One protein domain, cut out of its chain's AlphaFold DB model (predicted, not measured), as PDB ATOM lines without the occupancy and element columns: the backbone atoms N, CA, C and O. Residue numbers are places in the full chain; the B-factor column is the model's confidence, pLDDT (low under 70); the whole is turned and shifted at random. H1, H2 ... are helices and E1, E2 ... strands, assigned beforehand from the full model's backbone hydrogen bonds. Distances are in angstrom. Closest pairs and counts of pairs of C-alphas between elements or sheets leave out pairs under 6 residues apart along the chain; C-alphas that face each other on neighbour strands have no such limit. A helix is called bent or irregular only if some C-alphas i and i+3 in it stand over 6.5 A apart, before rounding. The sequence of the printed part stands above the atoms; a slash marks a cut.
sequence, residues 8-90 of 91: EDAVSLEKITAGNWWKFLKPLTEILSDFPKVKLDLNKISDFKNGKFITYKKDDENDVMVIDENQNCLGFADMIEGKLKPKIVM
ATOM      1  N   GLU A   8     -31.936  34.122  10.148       90.00
ATOM      2  CA  GLU A   8     -31.758  35.544  10.454       90.00
ATOM      3  C   GLU A   8     -30.716  35.786  11.558       90.00
ATOM      4  O   GLU A   8     -30.150  36.873  11.631       90.00
ATOM      5  N   ASP A   9     -30.423  34.772  12.380       87.94
ATOM      6  CA  ASP A   9     -29.348  34.821  13.376       87.94
ATOM      7  C   ASP A   9     -27.959  34.603  12.752       87.94
ATOM      8  O   ASP A   9     -26.937  34.789  13.418       87.94
ATOM      9  N   ALA A  10     -27.896  34.183  11.483       91.00
ATOM     10  CA  ALA A  10     -26.641  33.894  10.811       91.00
ATOM     11  C   ALA A  10     -25.895  35.178  10.426       91.00
ATOM     12  O   ALA A  10     -26.463  36.151   9.926       91.00
ATOM     13  N   VAL A  11     -24.575  35.143  10.587       93.12
ATOM     14  CA  VAL A  11     -23.681  36.238  10.202       93.12
ATOM     15  C   VAL A  11     -22.774  35.760   9.078       93.12
ATOM     16  O   VAL A  11     -22.142  34.712   9.182       93.12
ATOM     17  N   SER A  12     -22.707  36.534   7.991       94.94
ATOM     18  CA  SER A  12     -21.773  36.254   6.896       94.94
ATOM     19  C   SER A  12     -20.331  36.351   7.390       94.94
ATOM     20  O   SER A  12     -19.970  37.320   8.060       94.94
ATOM     21  N   LEU A  13     -19.503  35.380   7.005       94.50
ATOM     22  CA  LEU A  13     -18.101  35.296   7.412       94.50
ATOM     23  C   LEU A  13     -17.306  36.555   7.033       94.50
ATOM     24  O   LEU A  13     -16.472  37.004   7.807       94.50
ATOM     25  N   GLU A  14     -17.627  37.180   5.899       96.31
ATOM     26  CA  GLU A  14     -16.989  38.420   5.423       96.31
ATOM     27  C   GLU A  14     -17.189  39.613   6.374       96.31
ATOM     28  O   GLU A  14     -16.416  40.568   6.355       96.31
ATOM     29  N   LYS A  15     -18.224  39.570   7.225       94.56
ATOM     30  CA  LYS A  15     -18.507  40.606   8.232       94.56
ATOM     31  C   LYS A  15     -17.775  40.358   9.555       94.56
ATOM     32  O   LYS A  15     -17.780  41.235  10.426       94.56
ATOM     33  N   ILE A  16     -17.165  39.184   9.718       96.06
ATOM     34  CA  ILE A  16     -16.474  38.766  10.934       96.06
ATOM     35  C   ILE A  16     -14.977  39.023  10.767       96.06
ATOM     36  O   ILE A  16     -14.322  38.552   9.845       96.06
ATOM     37  N   THR A  17     -14.423  39.768  11.708       96.12
ATOM     38  CA  THR A  17     -13.004  40.100  11.811       96.12
ATOM     39  C   THR A  17     -12.514  39.768  13.216       96.12
ATOM     40  O   THR A  17     -13.299  39.677  14.167       96.12
ATOM     41  N   ALA A  18     -11.195  39.679  13.384       95.38
ATOM     42  CA  ALA A  18     -10.584  39.480  14.697       95.38
ATOM     43  C   ALA A  18     -10.981  40.562  15.727       95.38
ATOM     44  O   ALA A  18     -10.990  40.292  16.924       95.38
ATOM     45  N   GLY A  19     -11.360  41.768  15.281       97.12
ATOM     46  CA  GLY A  19     -11.751  42.874  16.161       97.12
ATOM     47  C   GLY A  19     -13.236  42.927  16.546       97.12
ATOM     48  O   GLY A  19     -13.590  43.675  17.458       97.12
ATOM     49  N   ASN A  20     -14.120  42.179  15.874       95.81
ATOM     50  CA  ASN A  20     -15.573  42.305  16.071       95.81
ATOM     51  C   ASN A  20     -16.328  40.983  16.288       95.81
ATOM     52  O   ASN A  20     -17.515  41.050  16.587       95.81
ATOM     53  N   TRP A  21     -15.681  39.816  16.170       94.69
ATOM     54  CA  TRP A  21     -16.343  38.505  16.272       94.69
ATOM     55  C   TRP A  21     -17.191  38.344  17.543       94.69
ATOM     56  O   TRP A  21     -18.302  37.825  17.487       94.69
ATOM     57  N   TRP A  22     -16.705  38.868  18.670       93.94
ATOM     58  CA  TRP A  22     -17.370  38.805  19.971       93.94
ATOM     59  C   TRP A  22     -18.741  39.499  19.985       93.94
ATOM     60  O   TRP A  22     -19.598  39.136  20.782       93.94
ATOM     61  N   LYS A  23     -18.978  40.463  19.082       93.88
ATOM     62  CA  LYS A  23     -20.264  41.173  18.942       93.88
ATOM     63  C   LYS A  23     -21.367  40.297  18.357       93.88
ATOM     64  O   LYS A  23     -22.534  40.655  18.457       93.88
ATOM     65  N   PHE A  24     -20.991  39.199  17.708       92.94
ATOM     66  CA  PHE A  24     -21.917  38.266  17.073       92.94
ATOM     67  C   PHE A  24     -22.175  37.023  17.931       92.94
ATOM     68  O   PHE A  24     -22.921  36.138  17.518       92.94
ATOM     69  N   LEU A  25     -21.559  36.932  19.113       91.44
ATOM     70  CA  LEU A  25     -21.833  35.852  20.049       91.44
ATOM     71  C   LEU A  25     -23.174  36.086  20.734       91.44
ATOM     72  O   LEU A  25     -23.480  37.196  21.167       91.44
ATOM     73  N   LYS A  26     -23.932  35.005  20.897       90.19
ATOM     74  CA  LYS A  26     -25.127  34.980  21.735       90.19
ATOM     75  C   LYS A  26     -24.812  34.320  23.080       90.19
ATOM     76  O   LYS A  26     -23.990  33.399  23.122       90.19
ATOM     77  N   PRO A  27     -25.455  34.749  24.177       90.75
ATOM     78  CA  PRO A  27     -25.338  34.076  25.463       90.75
ATOM     79  C   PRO A  27     -25.763  32.606  25.379       90.75
ATOM     80  O   PRO A  27     -26.722  32.254  24.692       90.75
ATOM     81  N   LEU A  28     -25.106  31.736  26.149       91.62
ATOM     82  CA  LEU A  28     -25.479  30.316  26.213       91.62
ATOM     83  C   LEU A  28     -26.911  30.102  26.703       91.62
ATOM     84  O   LEU A  28     -27.566  29.160  26.278       91.62
ATOM     85  N   THR A  29     -27.403  30.989  27.567       92.88
ATOM     86  CA  THR A  29     -28.772  30.943  28.092       92.88
ATOM     87  C   THR A  29     -29.843  31.220  27.033       92.88
ATOM     88  O   THR A  29     -31.001  30.855  27.256       92.88
ATOM     89  N   GLU A  30     -29.456  31.831  25.905       91.00
ATOM     90  CA  GLU A  30     -30.285  32.043  24.715       91.00
ATOM     91  C   GLU A  30     -30.178  30.854  23.749       91.00
ATOM     92  O   GLU A  30     -31.198  30.353  23.289       91.00
ATOM     93  N   ILE A  31     -28.961  30.362  23.476       90.25
ATOM     94  CA  ILE A  31     -28.746  29.250  22.529       90.25
ATOM     95  C   ILE A  31     -29.283  27.919  23.078       90.25
ATOM     96  O   ILE A  31     -29.891  27.145  22.345       90.25
ATOM     97  N   LEU A  32     -29.049  27.644  24.363       90.81
ATOM     98  CA  LEU A  32     -29.429  26.401  25.042       90.81
ATOM     99  C   LEU A  32     -30.639  26.640  25.952       90.81
ATOM    100  O   LEU A  32     -30.661  26.235  27.114       90.81
ATOM    101  N   SER A  33     -31.641  27.347  25.430       91.06
ATOM    102  CA  SER A  33     -32.832  27.765  26.176       91.06
ATOM    103  C   SER A  33     -33.690  26.612  26.691       91.06
ATOM    104  O   SER A  33     -34.440  26.808  27.643       91.06
ATOM    105  N   ASP A  34     -33.581  25.441  26.064       91.69
ATOM    106  CA  ASP A  34     -34.429  24.276  26.336       91.69
ATOM    107  C   ASP A  34     -34.008  23.528  27.610       91.69
ATOM    108  O   ASP A  34     -34.748  22.688  28.116       91.69
ATOM    109  N   PHE A  35     -32.829  23.851  28.150       93.81
ATOM    110  CA  PHE A  35     -32.353  23.297  29.410       93.81
ATOM    111  C   PHE A  35     -33.147  23.886  30.584       93.81
ATOM    112  O   PHE A  35     -33.239  25.117  30.704       93.81
ATOM    113  N   PRO A  36     -33.651  23.048  31.506       94.56
ATOM    114  CA  PRO A  36     -34.205  23.524  32.762       94.56
ATOM    115  C   PRO A  36     -33.164  24.339  33.526       94.56
ATOM    116  O   PRO A  36     -31.994  23.963  33.622       94.56
ATOM    117  N   LYS A  37     -33.584  25.479  34.072       94.94
ATOM    118  CA  LYS A  37     -32.679  26.418  34.741       94.94
ATOM    119  C   LYS A  37     -32.781  26.282  36.252       94.94
ATOM    120  O   LYS A  37     -33.875  26.267  36.818       94.94
ATOM    121  N   VAL A  38     -31.628  26.244  36.908       94.88
ATOM    122  CA  VAL A  38     -31.489  26.296  38.363       94.88
ATOM    123  C   VAL A  38     -30.721  27.558  38.719       94.88
ATOM    124  O   VAL A  38     -29.547  27.703  38.382       94.88
ATOM    125  N   LYS A  39     -31.388  28.485  39.411       95.06
ATOM    126  CA  LYS A  39     -30.735  29.680  39.944       95.06
ATOM    127  C   LYS A  39     -30.013  29.333  41.241       95.06
ATOM    128  O   LYS A  39     -30.604  28.712  42.130       95.06
ATOM    129  N   LEU A  40     -28.751  29.742  41.330       92.94
ATOM    130  CA  LEU A  40     -27.887  29.478  42.473       92.94
ATOM    131  C   LEU A  40     -27.581  30.759  43.256       92.94
ATOM    132  O   LEU A  40     -27.260  31.794  42.676       92.94
ATOM    133  N   ASP A  41     -27.650  30.665  44.583       90.75
ATOM    134  CA  ASP A  41     -27.301  31.758  45.492       90.75
ATOM    135  C   ASP A  41     -25.796  32.079  45.421       90.75
ATOM    136  O   ASP A  41     -24.964  31.173  45.311       90.75
ATOM    137  N   LEU A  42     -25.422  33.355  45.579       88.62
ATOM    138  CA  LEU A  42     -24.024  33.821  45.501       88.62
ATOM    139  C   LEU A  42     -23.061  33.041  46.413       88.62
ATOM    140  O   LEU A  42     -21.937  32.734  46.018       88.62
ATOM    141  N   ASN A  43     -23.509  32.673  47.617       92.19
ATOM    142  CA  ASN A  43     -22.700  31.937  48.596       92.19
ATOM    143  C   ASN A  43     -22.361  30.498  48.167       92.19
ATOM    144  O   ASN A  43     -21.431  29.907  48.707       92.19
ATOM    145  N   LYS A  44     -23.085  29.948  47.191       92.94
ATOM    146  CA  LYS A  44     -22.928  28.585  46.678       92.94
ATOM    147  C   LYS A  44     -22.198  28.539  45.333       92.94
ATOM    148  O   LYS A  44     -21.761  27.467  44.926       92.94
ATOM    149  N   ILE A  45     -22.030  29.677  44.650       94.00
ATOM    150  CA  ILE A  45     -21.377  29.739  43.329       94.00
ATOM    151  C   ILE A  45     -19.935  29.240  43.397       94.00
ATOM    152  O   ILE A  45     -19.519  28.464  42.540       94.00
ATOM    153  N   SER A  46     -19.174  29.657  44.414       94.31
ATOM    154  CA  SER A  46     -17.790  29.195  44.576       94.31
ATOM    155  C   SER A  46     -17.737  27.677  44.759       94.31
ATOM    156  O   SER A  46     -16.957  26.996  44.100       94.31
ATOM    157  N   ASP A  47     -18.618  27.122  45.591       94.88
ATOM    158  CA  ASP A  47     -18.704  25.677  45.797       94.88
ATOM    159  C   ASP A  47     -19.058  24.941  44.496       94.88
ATOM    160  O   ASP A  47     -18.413  23.943  44.169       94.88
ATOM    161  N   PHE A  48     -19.994  25.481  43.710       95.56
ATOM    162  CA  PHE A  48     -20.382  24.930  42.410       95.56
ATOM    163  C   PHE A  48     -19.215  24.912  41.426       95.56
ATOM    164  O   PHE A  48     -18.901  23.868  40.858       95.56
ATOM    165  N   LYS A  49     -18.545  26.059  41.257       94.44
ATOM    166  CA  LYS A  49     -17.401  26.209  40.348       94.44
ATOM    167  C   LYS A  49     -16.227  25.307  40.732       94.44
ATOM    168  O   LYS A  49     -15.466  24.904  39.863       94.44
ATOM    169  N   ASN A  50     -16.116  24.945  42.009       94.62
ATOM    170  CA  ASN A  50     -15.126  23.992  42.513       94.62
ATOM    171  C   ASN A  50     -15.597  22.523  42.460       94.62
ATOM    172  O   ASN A  50     -14.942  21.649  43.024       94.62
ATOM    173  N   GLY A  51     -16.735  22.233  41.819       94.00
ATOM    174  CA  GLY A  51     -17.242  20.873  41.634       94.00
ATOM    175  C   GLY A  51     -17.892  20.255  42.876       94.00
ATOM    176  O   GLY A  51     -18.166  19.053  42.884       94.00
ATOM    177  N   LYS A  52     -18.151  21.036  43.933       95.25
ATOM    178  CA  LYS A  52     -18.823  20.517  45.130       95.25
ATOM    179  C   LYS A  52     -20.299  20.269  44.858       95.25
ATOM    180  O   LYS A  52     -20.945  20.986  44.099       95.25
ATOM    181  N   PHE A  53     -20.844  19.265  45.537       94.38
ATOM    182  CA  PHE A  53     -22.271  18.975  45.470       94.38
ATOM    183  C   PHE A  53     -23.007  19.935  46.395       94.38
ATOM    184  O   PHE A  53     -22.582  20.161  47.530       94.38
ATOM    185  N   ILE A  54     -24.115  20.486  45.917       94.62
ATOM    186  CA  ILE A  54     -24.832  21.544  46.623       94.62
ATOM    187  C   ILE A  54     -26.213  21.040  46.979       94.62
ATOM    188  O   ILE A  54     -26.978  20.657  46.103       94.62
ATOM    189  N   THR A  55     -26.563  21.080  48.259       92.12
ATOM    190  CA  THR A  55     -27.926  20.762  48.687       92.12
ATOM    191  C   THR A  55     -28.905  21.758  48.067       92.12
ATOM    192  O   THR A  55     -28.817  22.968  48.303       92.12
ATOM    193  N   TYR A  56     -29.848  21.241  47.287       87.12
ATOM    194  CA  TYR A  56     -30.835  22.018  46.556       87.12
ATOM    195  C   TYR A  56     -32.159  21.252  46.580       87.12
ATOM    196  O   TYR A  56     -32.291  20.196  45.973       87.12
ATOM    197  N   LYS A  57     -33.135  21.748  47.345       82.62
ATOM    198  CA  LYS A  57     -34.411  21.051  47.561       82.62
ATOM    199  C   LYS A  57     -35.310  21.187  46.327       82.62
ATOM    200  O   LYS A  57     -36.149  22.083  46.281       82.62
ATOM    201  N   LYS A  58     -35.102  20.321  45.340       85.50
ATOM    202  CA  LYS A  58     -35.910  20.184  44.125       85.50
ATOM    203  C   LYS A  58     -35.978  18.702  43.743       85.50
ATOM    204  O   LYS A  58     -35.118  17.936  44.174       85.50
ATOM    205  N   ASP A  59     -36.997  18.335  42.973       89.81
ATOM    206  CA  ASP A  59     -37.114  17.005  42.378       89.81
ATOM    207  C   ASP A  59     -35.929  16.700  41.457       89.81
ATOM    208  O   ASP A  59     -35.290  17.613  40.920       89.81
ATOM    209  N   ASP A  60     -35.660  15.410  41.286       92.56
ATOM    210  CA  ASP A  60     -34.587  14.932  40.425       92.56
ATOM    211  C   ASP A  60     -34.836  15.340  38.970       92.56
ATOM    212  O   ASP A  60     -35.931  15.197  38.423       92.56
ATOM    213  N   GLU A  61     -33.793  15.864  38.343       94.69
ATOM    214  CA  GLU A  61     -33.834  16.449  37.011       94.69
ATOM    215  C   GLU A  61     -32.427  16.394  36.422       94.69
ATOM    216  O   GLU A  61     -31.478  16.937  36.989       94.69
ATOM    217  N   ASN A  62     -32.278  15.710  35.293       93.69
ATOM    218  CA  ASN A  62     -30.986  15.603  34.623       93.69
ATOM    219  C   ASN A  62     -30.731  16.830  33.752       93.69
ATOM    220  O   ASN A  62     -31.673  17.451  33.261       93.69
ATOM    221  N   ASP A  63     -29.453  17.126  33.522       94.38
ATOM    222  CA  ASP A  63     -29.009  18.124  32.552       94.38
ATOM    223  C   ASP A  63     -29.660  19.501  32.773       94.38
ATOM    224  O   ASP A  63     -30.287  20.083  31.890       94.38
ATOM    225  N   VAL A  64     -29.489  20.050  33.976       96.12
ATOM    226  CA  VAL A  64     -29.924  21.407  34.312       96.12
ATOM    227  C   VAL A  64     -28.821  22.421  34.026       96.12
ATOM    228  O   VAL A  64     -27.641  22.192  34.308       96.12
ATOM    229  N   MET A  65     -29.205  23.584  33.504       96.88
ATOM    230  CA  MET A  65     -28.330  24.745  33.386       96.88
ATOM    231  C   MET A  65     -28.335  25.522  34.700       96.88
ATOM    232  O   MET A  65     -29.378  25.973  35.177       96.88
ATOM    233  N   VAL A  66     -27.157  25.722  35.275       96.38
ATOM    234  CA  VAL A  66     -26.992  26.497  36.505       96.38
ATOM    235  C   VAL A  66     -26.708  27.942  36.132       96.38
ATOM    236  O   VAL A  66     -25.785  28.214  35.365       96.38
ATOM    237  N   ILE A  67     -27.502  28.866  36.666       96.56
ATOM    238  CA  ILE A  67     -27.413  30.296  36.361       96.56
ATOM    239  C   ILE A  67     -27.215  31.141  37.621       96.56
ATOM    240  O   ILE A  67     -27.656  30.768  38.713       96.56
ATOM    241  N   ASP A  68     -26.560  32.290  37.463       94.38
ATOM    242  CA  ASP A  68     -26.458  33.307  38.511       94.38
ATOM    243  C   ASP A  68     -27.700  34.220  38.559       94.38
ATOM    244  O   ASP A  68     -28.694  34.032  37.848       94.38
ATOM    245  N   GLU A  69     -27.658  35.240  39.417       93.06
ATOM    246  CA  GLU A  69     -28.747  36.212  39.541       93.06
ATOM    247  C   GLU A  69     -28.961  37.083  38.303       93.06
ATOM    248  O   GLU A  69     -30.076  37.561  38.094       93.06
ATOM    249  N   ASN A  70     -27.926  37.232  37.481       92.69
ATOM    250  CA  ASN A  70     -27.913  38.014  36.254       92.69
ATOM    251  C   ASN A  70     -28.235  37.163  35.015       92.69
ATOM    252  O   ASN A  70     -28.079  37.648  33.898       92.69
ATOM    253  N   GLN A  71     -28.690  35.913  35.193       93.06
ATOM    254  CA  GLN A  71     -28.970  34.960  34.110       93.06
ATOM    255  C   GLN A  71     -27.722  34.535  33.315       93.06
ATOM    256  O   GLN A  71     -27.848  34.049  32.189       93.06
ATOM    257  N   ASN A  72     -26.518  34.675  33.876       93.19
ATOM    258  CA  ASN A  72     -25.309  34.124  33.272       93.19
ATOM    259  C   ASN A  72     -25.219  32.628  33.564       93.19
ATOM    260  O   ASN A  72     -25.438  32.191  34.693       93.19
ATOM    261  N   CYS A  73     -24.843  31.845  32.555       95.75
ATOM    262  CA  CYS A  73     -24.593  30.418  32.717       95.75
ATOM    263  C   CYS A  73     -23.304  30.188  33.521       95.75
ATOM    264  O   CYS A  73     -22.221  30.604  33.110       95.75
ATOM    265  N   LEU A  74     -23.427  29.500  34.655       96.00
ATOM    266  CA  LEU A  74     -22.322  29.066  35.509       96.00
ATOM    267  C   LEU A  74     -21.835  27.657  35.146       96.00
ATOM    268  O   LEU A  74     -20.700  27.301  35.462       96.00
ATOM    269  N   GLY A  75     -22.681  26.849  34.506       96.75
ATOM    270  CA  GLY A  75     -22.370  25.478  34.116       96.75
ATOM    271  C   GLY A  75     -23.610  24.598  33.985       96.75
ATOM    272  O   GLY A  75     -24.736  25.087  33.933       96.75
ATOM    273  N   PHE A  76     -23.382  23.288  33.960       97.19
ATOM    274  CA  PHE A  76     -24.408  22.257  33.842       97.19
ATOM    275  C   PHE A  76     -24.250  21.213  34.946       97.19
ATOM    276  O   PHE A  76     -23.130  20.901  35.369       97.19
ATOM    277  N   ALA A  77     -25.368  20.671  35.410       97.38
ATOM    278  CA  ALA A  77     -25.425  19.756  36.539       97.38
ATOM    279  C   ALA A  77     -26.571  18.752  36.393       97.38
ATOM    280  O   ALA A  77     -27.458  18.948  35.571       97.38
ATOM    281  N   ASP A  78     -26.566  17.717  37.225       97.12
ATOM    282  CA  ASP A  78     -27.748  16.887  37.467       97.12
ATOM    283  C   ASP A  78     -28.298  17.203  38.866       97.12
ATOM    284  O   ASP A  78     -27.532  17.441  39.806       97.12
ATOM    285  N   MET A  79     -29.618  17.213  39.011       95.56
ATOM    286  CA  MET A  79     -30.311  17.217  40.295       95.56
ATOM    287  C   MET A  79     -30.612  15.769  40.678       95.56
ATOM    288  O   MET A  79     -31.374  15.098  39.985       95.56
ATOM    289  N   ILE A  80     -29.974  15.278  41.741       94.06
ATOM    290  CA  ILE A  80     -30.092  13.889  42.205       94.06
ATOM    291  C   ILE A  80     -30.211  13.891  43.730       94.06
ATOM    292  O   ILE A  80     -29.331  14.413  44.419       94.06
ATOM    293  N   GLU A  81     -31.281  13.305  44.262       91.75
ATOM    294  CA  GLU A  81     -31.567  13.184  45.696       91.75
ATOM    295  C   GLU A  81     -31.516  14.537  46.436       91.75
ATOM    296  O   GLU A  81     -30.952  14.665  47.530       91.75
ATOM    297  N   GLY A  82     -32.060  15.592  45.817       90.50
ATOM    298  CA  GLY A  82     -32.041  16.950  46.376       90.50
ATOM    299  C   GLY A  82     -30.637  17.567  46.468       90.50
ATOM    300  O   GLY A  82     -30.378  18.438  47.312       90.50
ATOM    301  N   LYS A  83     -29.703  17.100  45.635       93.56
ATOM    302  CA  LYS A  83     -28.366  17.673  45.473       93.56
ATOM    303  C   LYS A  83     -28.130  18.038  44.017       93.56
ATOM    304  O   LYS A  83     -28.308  17.226  43.116       93.56
ATOM    305  N   LEU A  84     -27.631  19.246  43.810       96.00
ATOM    306  CA  LEU A  84     -27.107  19.714  42.541       96.00
ATOM    307  C   LEU A  84     -25.663  19.219  42.399       96.00
ATOM    308  O   LEU A  84     -24.776  19.631  43.156       96.00
ATOM    309  N   LYS A  85     -25.436  18.316  41.447       96.50
ATOM    310  CA  LYS A  85     -24.146  17.691  41.154       96.50
ATOM    311  C   LYS A  85     -23.537  18.313  39.891       96.50
ATOM    312  O   LYS A  85     -24.047  18.053  38.801       96.50
ATOM    313  N   PRO A  86     -22.453  19.102  39.997       96.62
ATOM    314  CA  PRO A  86     -21.816  19.707  38.828       96.62
ATOM    315  C   PRO A  86     -21.292  18.646  37.846       96.62
ATOM    316  O   PRO A  86     -20.675  17.664  38.262       96.62
ATOM    317  N   LYS A  87     -21.506  18.867  36.544       95.75
ATOM    318  CA  LYS A  87     -20.932  18.071  35.440       95.75
ATOM    319  C   LYS A  87     -19.914  18.879  34.650       95.75
ATOM    320  O   LYS A  87     -18.825  18.399  34.360       95.75
ATOM    321  N   ILE A  88     -20.293  20.107  34.301       94.88
ATOM    322  CA  ILE A  88     -19.479  21.064  33.553       94.88
ATOM    323  C   ILE A  88     -19.575  22.398  34.279       94.88
ATOM    324  O   ILE A  88     -20.672  22.843  34.610       94.88
ATOM    325  N   VAL A  89     -18.438  23.043  34.507       94.25
ATOM    326  CA  VAL A  89     -18.357  24.360  35.143       94.25
ATOM    327  C   VAL A  89     -17.702  25.344  34.184       94.25
ATOM    328  O   VAL A  89     -16.712  25.011  33.532       94.25
ATOM    329  N   MET A  90     -18.265  26.545  34.087       88.56
ATOM    330  CA  MET A  90     -17.694  27.629  33.294       88.56
ATOM    331  C   MET A  90     -16.744  28.448  34.166       88.56
ATOM    332  O   MET A  90     -17.121  28.912  35.252       88.56
TER     333      MET A  90
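What this domain is: This is residues 8 to 90 of the 91 residues of the protein "TruB-C_2 domain-containing protein" of Candidatus Cloacimonetes bacterium (UniProt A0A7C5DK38). Look first for a small, strongly twisted sheet of four strands, E1 to E4, with one short helix, H3, over one of its faces and running across its strands. From this body an arm reaches far out: residues 8 to 20, with no named element, and H1 after them make the length of the whole. The printed part has 83 residues with three named helices and four named strands, in the order H1 H2 E1 H3 E2 E3 E4; the mixed sheet runs E1 E2 E3 E4. The class is mixed, helices and strands, with 41 residues, under half, in named elements. The whole is loose, with a radius of gyration of the C-alphas of 15.6 A, and spans 49 by 23 by 19 A.

Where its parts are: Find C-alpha 73 at (-24.593, 30.418, 32.717); from there E3, residues 73 to 80, runs 19.8 A and bends by 51 degrees at residue 76. E2 is residues 61 to 67, 15.3 A long, and E4 is residues 83 to 89, 15.9 A long, ending at C-alpha 89 at (-18.357, 24.360, 35.143). E1 is residues 37 to 39. H3, residues 42 to 49, is 11.3 A long and irregular, but only just: C-alphas 43 and 46 are 6.9 A apart. H2 is residues 28 to 31, and H1 is residues 21 to 24, beginning at C-alpha 21 at (-16.343, 38.505, 16.272).

How they stand to each other: E2, E3 and E4 form a meander, each strand the antiparallel neighbour of the one before, with hairpins E2 and E3, and E3 and E4. Look for N 64 and O 77 at 2.8 A between E2 and E3, and N 85 and O 78 at 2.8 A between E3 and E4. The edge strand E1 is parallel to E2, with N 38 and O 65 at 2.9 A. E1, H3 and E2 make a strand-helix-strand unit, two parallel neighbour strands with a helix between them along the chain; its crossover is right-handed. H3 is on the sheet at a height over the sheet of 9.4 A. It is only just over E3, with 3 of its C-alphas falling on that strand, and runs across the strands, at 84 degrees to E3 on the local plane. The closest C-alphas of H3 and E4 are those of Lys 49 and Val 89, 5.6 A apart. H2 only grazes the sheet with residues 28 to 30; H1 is not on it. In H3, 2 of 4 O i to N i+4 pairs are within hydrogen-bond range; H1 and H2 are too short for such a pair.

The domain as a whole: The two C-alphas farthest apart, those of Glu 14 and Glu 81, are 49.7 A apart. The printed part has no cut. The link from H3 to E2, 11 residues, is long; in it residues 54 to 55 pair antiparallel with residues 83 to 84 of E4. The other links are tight. The mean pLDDT of the printed part is 93.5, and no printed residue is under 70.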